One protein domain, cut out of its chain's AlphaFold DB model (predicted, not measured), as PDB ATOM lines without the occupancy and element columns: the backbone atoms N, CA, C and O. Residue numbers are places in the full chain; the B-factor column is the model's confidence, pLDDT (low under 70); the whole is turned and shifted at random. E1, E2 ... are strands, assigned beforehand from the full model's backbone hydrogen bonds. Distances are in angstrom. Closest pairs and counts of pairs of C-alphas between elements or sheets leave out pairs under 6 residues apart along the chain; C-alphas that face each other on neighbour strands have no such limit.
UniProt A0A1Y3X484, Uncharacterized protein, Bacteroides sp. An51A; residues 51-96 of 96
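AT A GLANCE: This is residues 51 to 96 of the 96 residues of an uncharacterized protein of Bacteroides sp. An51A (UniProt A0A1Y3X484). Two long strands, E1 and E2, twist round each other as a narrow hairpin that makes a rod, and the short strand E3 adds to E2 along part of its length. The printed part has 46 residues with three strands in one antiparallel sheet, order E1, E2, E3, and no named helix: an all-strand meander, each strand the antiparallel neighbour of the one before. It is loose, with a radius of gyration of the C-alphas of 12.6 A, and spans 41 by 14 by 14 A.

HOW THE PARTS SIT: Start at E1, residues 53 to 62; its hairpin partner E2, residues 68 to 81, is antiparallel at 163 degrees, with N 59 and O 73 within hydrogen-bond range at 2.9 A. E2 bends by 72 degrees at residue 78. E3, residues 89 to 92, forms a hairpin with E2, antiparallel at 148 degrees; look at N 72 and O 92, 2.8 A. The sheet is twisted, with C-alphas up to 4.5 A off its best plane.

IN THESE COORDINATES: Find C-alpha 53 at (191.898, 193.878, 181.298), where E1 begins its 29.3 A. E2 runs 30.5 A from C-alpha 68. E3 runs 7.3 A to C-alpha 92 at (214.030, 200.872, 175.325).

THE WHOLE: The two C-alphas farthest apart, of Glu 51 and Tyr 65, are 41.6 A apart. The printed part has no cut and no long link. Confidence is under 70 at residues 51 to 55 and 77 to 86.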
ATOM      1  N   GLU A  51     184.172 193.269 177.788       55.03
ATOM      2  CA  GLU A  51     184.975 192.185 178.419       55.03
ATOM      3  C   GLU A  51     186.458 192.434 178.825       55.03
ATOM      4  O   GLU A  51     187.251 192.706 177.952       55.03
ATOM      5  N   GLY A  52     186.861 192.243 180.127       52.09
ATOM      6  CA  GLY A  52     187.965 192.968 180.850       52.09
ATOM      7  C   GLY A  52     189.484 192.649 181.089       52.09
ATOM      8  O   GLY A  52     189.822 191.472 181.153       52.09
ATOM      9  N   GLY A  53     190.382 193.704 181.208       55.81
ATOM     10  CA  GLY A  53     191.898 193.878 181.298       55.81
ATOM     11  C   GLY A  53     192.844 194.721 180.285       55.81
ATOM     12  O   GLY A  53     192.410 195.703 179.701       55.81
ATOM     13  N   TYR A  54     194.159 194.445 180.109       61.75
ATOM     14  CA  TYR A  54     195.206 195.442 179.683       61.75
ATOM     15  C   TYR A  54     195.430 195.789 178.186       61.75
ATOM     16  O   TYR A  54     195.659 194.922 177.347       61.75
ATOM     17  N   SER A  55     195.579 197.091 177.887       68.19
ATOM     18  CA  SER A  55     196.153 197.604 176.625       68.19
ATOM     19  C   SER A  55     197.589 198.104 176.823       68.19
ATOM     20  O   SER A  55     197.852 198.915 177.715       68.19
ATOM     21  N   SER A  56     198.517 197.634 175.984       74.06
ATOM     22  CA  SER A  56     199.917 198.080 175.953       74.06
ATOM     23  C   SER A  56     200.115 199.090 174.828       74.06
ATOM     24  O   SER A  56     199.854 198.784 173.667       74.06
ATOM     25  N   MET A  57     200.604 200.285 175.156       77.50
ATOM     26  CA  MET A  57     200.962 201.296 174.161       77.50
ATOM     27  C   MET A  57     202.470 201.521 174.123       77.50
ATOM     28  O   MET A  57     203.096 201.817 175.144       77.50
ATOM     29  N   HIS A  58     203.037 201.414 172.920       85.81
ATOM     30  CA  HIS A  58     204.419 201.766 172.622       85.81
ATOM     31  C   HIS A  58     204.475 203.149 171.978       85.81
ATOM     32  O   HIS A  58     203.975 203.358 170.875       85.81
ATOM     33  N   ILE A  59     205.108 204.101 172.661       88.88
ATOM     34  CA  ILE A  59     205.293 205.469 172.167       88.88
ATOM     35  C   ILE A  59     206.759 205.644 171.783       88.88
ATOM     36  O   ILE A  59     207.662 205.365 172.573       88.88
ATOM     37  N   ARG A  60     207.011 206.114 170.560       92.25
ATOM     38  CA  ARG A  60     208.367 206.353 170.056       92.25
ATOM     39  C   ARG A  60     209.061 207.458 170.852       92.25
ATOM     40  O   ARG A  60     208.493 208.519 171.084       92.25
ATOM     41  N   CYS A  61     210.315 207.221 171.211       91.88
ATOM     42  CA  CYS A  61     211.166 208.224 171.829       91.88
ATOM     43  C   CYS A  61     211.894 209.058 170.774       91.88
ATOM     44  O   CYS A  61     212.485 208.512 169.833       91.88
ATOM     45  N   PHE A  62     211.915 210.370 170.990       94.69
ATOM     46  CA  PHE A  62     212.576 211.341 170.125       94.69
ATOM     47  C   PHE A  62     213.749 212.007 170.849       94.69
ATOM     48  O   PHE A  62     213.739 212.138 172.075       94.69
ATOM     49  N   ASP A  63     214.780 212.390 170.099       93.12
ATOM     50  CA  ASP A  63     215.871 213.209 170.625       93.12
ATOM     51  C   ASP A  63     215.440 214.682 170.785       93.12
ATOM     52  O   ASP A  63     214.333 215.082 170.417       93.12
ATOM     53  N   LYS A  64     216.332 215.526 171.319       95.31
ATOM     54  CA  LYS A  64     216.064 216.965 171.508       95.31
ATOM     55  C   LYS A  64     215.861 217.754 170.203       95.31
ATOM     56  O   LYS A  64     215.507 218.925 170.261       95.31
ATOM     57  N   TYR A  65     216.138 217.142 169.054       95.62
ATOM     58  CA  TYR A  65     215.971 217.716 167.723       95.62
ATOM     59  C   TYR A  65     214.737 217.146 166.999       95.62
ATOM     60  O   TYR A  65     214.474 217.531 165.863       95.62
ATOM     61  N   GLY A  66     213.977 216.248 167.639       92.31
ATOM     62  CA  GLY A  66     212.783 215.618 167.078       92.31
ATOM     63  C   GLY A  66     213.047 214.371 166.227       92.31
ATOM     64  O   GLY A  66     212.112 213.851 165.619       92.31
ATOM     65  N   ASN A  67     214.276 213.848 166.175       95.06
ATOM     66  CA  ASN A  67     214.571 212.629 165.417       95.06
ATOM     67  C   ASN A  67     214.203 211.374 166.212       95.06
ATOM     68  O   ASN A  67     214.397 211.304 167.426       95.06
ATOM     69  N   SER A  68     213.722 210.346 165.511       90.75
ATOM     70  CA  SER A  68     213.463 209.031 166.107       90.75
ATOM     71  C   SER A  68     214.751 208.419 166.654       90.75
ATOM     72  O   SER A  68     215.723 208.242 165.924       90.75
ATOM     73  N   THR A  69     214.729 208.008 167.919       92.25
ATOM     74  CA  THR A  69     215.855 207.293 168.548       92.25
ATOM     75  C   THR A  69     215.866 205.790 168.244       92.25
ATOM     76  O   THR A  69     216.775 205.080 168.674       92.25
ATOM     77  N   GLY A  70     214.830 205.277 167.566       91.69
ATOM     78  CA  GLY A  70     214.601 203.838 167.388       91.69
ATOM     79  C   GLY A  70     214.181 203.103 168.669       91.69
ATOM     80  O   GLY A  70     214.028 201.886 168.650       91.69
ATOM     81  N   LYS A  71     213.992 203.832 169.775       93.69
ATOM     82  CA  LYS A  71     213.509 203.315 171.057       93.69
ATOM     83  C   LYS A  71     212.050 203.699 171.275       93.69
ATOM     84  O   LYS A  71     211.580 204.702 170.734       93.69
ATOM     85  N   CYS A  72     211.366 202.938 172.117       91.44
ATOM     86  CA  CYS A  72     210.002 203.188 172.543       91.44
ATOM     87  C   CYS A  72     209.899 203.155 174.073       91.44
ATOM     88  O   CYS A  72     210.610 202.410 174.747       91.44
ATOM     89  N   THR A  73     209.039 204.002 174.626       90.00
ATOM     90  CA  THR A  73     208.540 203.867 175.996       90.00
ATOM     91  C   THR A  73     207.278 203.020 175.945       90.00
ATOM     92  O   THR A  73     206.519 203.108 174.978       90.00
ATOM     93  N   ALA A  74     207.058 202.200 176.967       86.62
ATOM     94  CA  ALA A  74     205.844 201.406 177.078       86.62
ATOM     95  C   ALA A  74     205.070 201.811 178.323       86.62
ATOM     96  O   ALA A  74     205.666 202.072 179.373       86.62
ATOM     97  N   THR A  75     203.749 201.842 178.207       79.31
ATOM     98  CA  THR A  75     202.866 201.877 179.367       79.31
ATOM     99  C   THR A  75     201.681 200.951 179.135       79.31
ATOM    100  O   THR A  75     201.078 200.944 178.060       79.31
ATOM    101  N   SER A  76     201.376 200.142 180.144       75.50
ATOM    102  CA  SER A  76     200.144 199.372 180.236       75.50
ATOM    103  C   SER A  76     199.187 200.105 181.166       75.50
ATOM    104  O   SER A  76     199.533 200.342 182.327       75.50
ATOM    105  N   TYR A  77     197.984 200.424 180.700       68.56
ATOM    106  CA  TYR A  77     196.906 200.841 181.592       68.56
ATOM    107  C   TYR A  77     195.906 199.703 181.757       68.56
ATOM    108  O   TYR A  77     195.696 198.887 180.854       68.56
ATOM    109  N   TRP A  78     195.320 199.629 182.952       60.03
ATOM    110  CA  TRP A  78     194.190 198.752 183.211       60.03
ATOM    111  C   TRP A  78     193.030 199.246 182.351       60.03
ATOM    112  O   TRP A  78     192.385 200.241 182.673       60.03
ATOM    113  N   SER A  79     192.796 198.569 181.236       57.53
ATOM    114  CA  SER A  79     191.510 198.614 180.566       57.53
ATOM    115  C   SER A  79     190.647 197.507 181.179       57.53
ATOM    116  O   SER A  79     191.135 196.601 181.863       57.53
ATOM    117  N   PRO A  80     189.334 197.557 181.024       53.09
ATOM    118  CA  PRO A  80     188.545 196.368 181.075       53.09
ATOM    119  C   PRO A  80     188.594 195.629 179.704       53.09
ATOM    120  O   PRO A  80     187.479 195.353 179.305       53.09
ATOM    121  N   ILE A  81     189.761 195.157 179.109       58.03
ATOM    122  CA  ILE A  81     190.065 193.827 178.340       58.03
ATOM    123  C   ILE A  81     191.463 193.045 178.497       58.03
ATOM    124  O   ILE A  81     192.418 193.397 177.828       58.03
ATOM    125  N   GLY A  82     191.680 191.949 179.286       49.00
ATOM    126  CA  GLY A  82     192.975 191.211 179.516       49.00
ATOM    127  C   GLY A  82     193.583 190.985 180.951       49.00
ATOM    128  O   GLY A  82     194.164 191.875 181.571       49.00
ATOM    129  N   LYS A  83     193.605 189.751 181.482       49.34
ATOM    130  CA  LYS A  83     194.423 189.397 182.670       49.34
ATOM    131  C   LYS A  83     195.919 189.257 182.311       49.34
ATOM    132  O   LYS A  83     196.252 188.376 181.532       49.34
ATOM    133  N   GLY A  84     196.821 190.009 182.958       55.34
ATOM    134  CA  GLY A  84     198.267 189.707 183.016       55.34
ATOM    135  C   GLY A  84     199.239 190.879 182.780       55.34
ATOM    136  O   GLY A  84     198.970 191.748 181.969       55.34
ATOM    137  N   VAL A  85     200.366 190.826 183.512       55.62
ATOM    138  CA  VAL A  85     201.643 191.588 183.462       55.62
ATOM    139  C   VAL A  85     201.607 193.112 183.252       55.62
ATOM    140  O   VAL A  85     201.487 193.621 182.145       55.62
ATOM    141  N   TYR A  86     201.870 193.836 184.345       62.34
ATOM    142  CA  TYR A  86     202.282 195.240 184.337       62.34
ATOM    143  C   TYR A  86     203.532 195.417 183.466       62.34
ATOM    144  O   TYR A  86     204.564 194.806 183.752       62.34
ATOM    145  N   HIS A  87     203.463 196.264 182.437       70.62
ATOM    146  CA  HIS A  87     204.611 196.571 181.581       70.62
ATOM    147  C   HIS A  87     204.764 198.080 181.416       70.62
ATOM    148  O   HIS A  87     204.033 198.732 180.668       70.62
ATOM    149  N   SER A  88     205.723 198.642 182.148       79.44
ATOM    150  CA  SER A  88     206.145 200.031 182.010       79.44
ATOM    151  C   SER A  88     207.665 200.133 182.071       79.44
ATOM    152  O   SER A  88     208.325 199.519 182.907       79.44
ATOM    153  N   HIS A  89     208.239 200.905 181.155       86.75
ATOM    154  CA  HIS A  89     209.658 201.253 181.166       86.75
ATOM    155  C   HIS A  89     209.881 202.522 180.333       86.75
ATOM    156  O   HIS A  89     209.086 202.841 179.447       86.75
ATOM    157  N   GLY A  90     210.996 203.217 180.574       89.25
ATOM    158  CA  GLY A  90     211.437 204.347 179.744       89.25
ATOM    159  C   GLY A  90     211.950 203.913 178.363       89.25
ATOM    160  O   GLY A  90     211.760 202.776 177.951       89.25
ATOM    161  N   CYS A  91     212.628 204.792 177.628       92.19
ATOM    162  CA  CYS A  91     213.060 204.506 176.254       92.19
ATOM    163  C   CYS A  91     213.943 203.244 176.127       92.19
ATOM    164  O   CYS A  91     215.126 203.272 176.475       92.19
ATOM    165  N   SER A  92     213.382 202.172 175.558       90.44
ATOM    166  CA  SER A  92     214.030 200.872 175.325       90.44
ATOM    167  C   SER A  92     213.739 200.330 173.915       90.44
ATOM    168  O   SER A  92     212.947 200.903 173.168       90.44
ATOM    169  N   TYR A  93     214.395 199.245 173.507       89.56
ATOM    170  CA  TYR A  93     214.202 198.614 172.193       89.56
ATOM    171  C   TYR A  93     213.033 197.620 172.219       89.56
ATOM    172  O   TYR A  93     213.235 196.413 172.254       89.56
ATOM    173  N   CYS A  94     211.807 198.138 172.245       81.69
ATOM    174  CA  CYS A  94     210.590 197.348 172.468       81.69
ATOM    175  C   CYS A  94     209.397 197.857 171.639       81.69
ATOM    176  O   CYS A  94     208.270 197.886 172.109       81.69
ATOM    177  N   CYS A  95     209.624 198.362 170.430       80.25
ATOM    178  CA  CYS A  95     208.573 199.011 169.638       80.25
ATOM    179  C   CYS A  95     207.502 198.051 169.062       80.25
ATOM    180  O   CYS A  95     206.852 198.408 168.081       80.25
ATOM    181  N   SER A  96     207.359 196.852 169.633       73.00
ATOM    182  CA  SER A  96     206.476 195.755 169.220       73.00
ATOM    183  C   SER A  96     205.602 195.330 170.384       73.00
ATOM    184  O   SER A  96     206.200 194.941 171.413       73.00
TER     185      SER A  96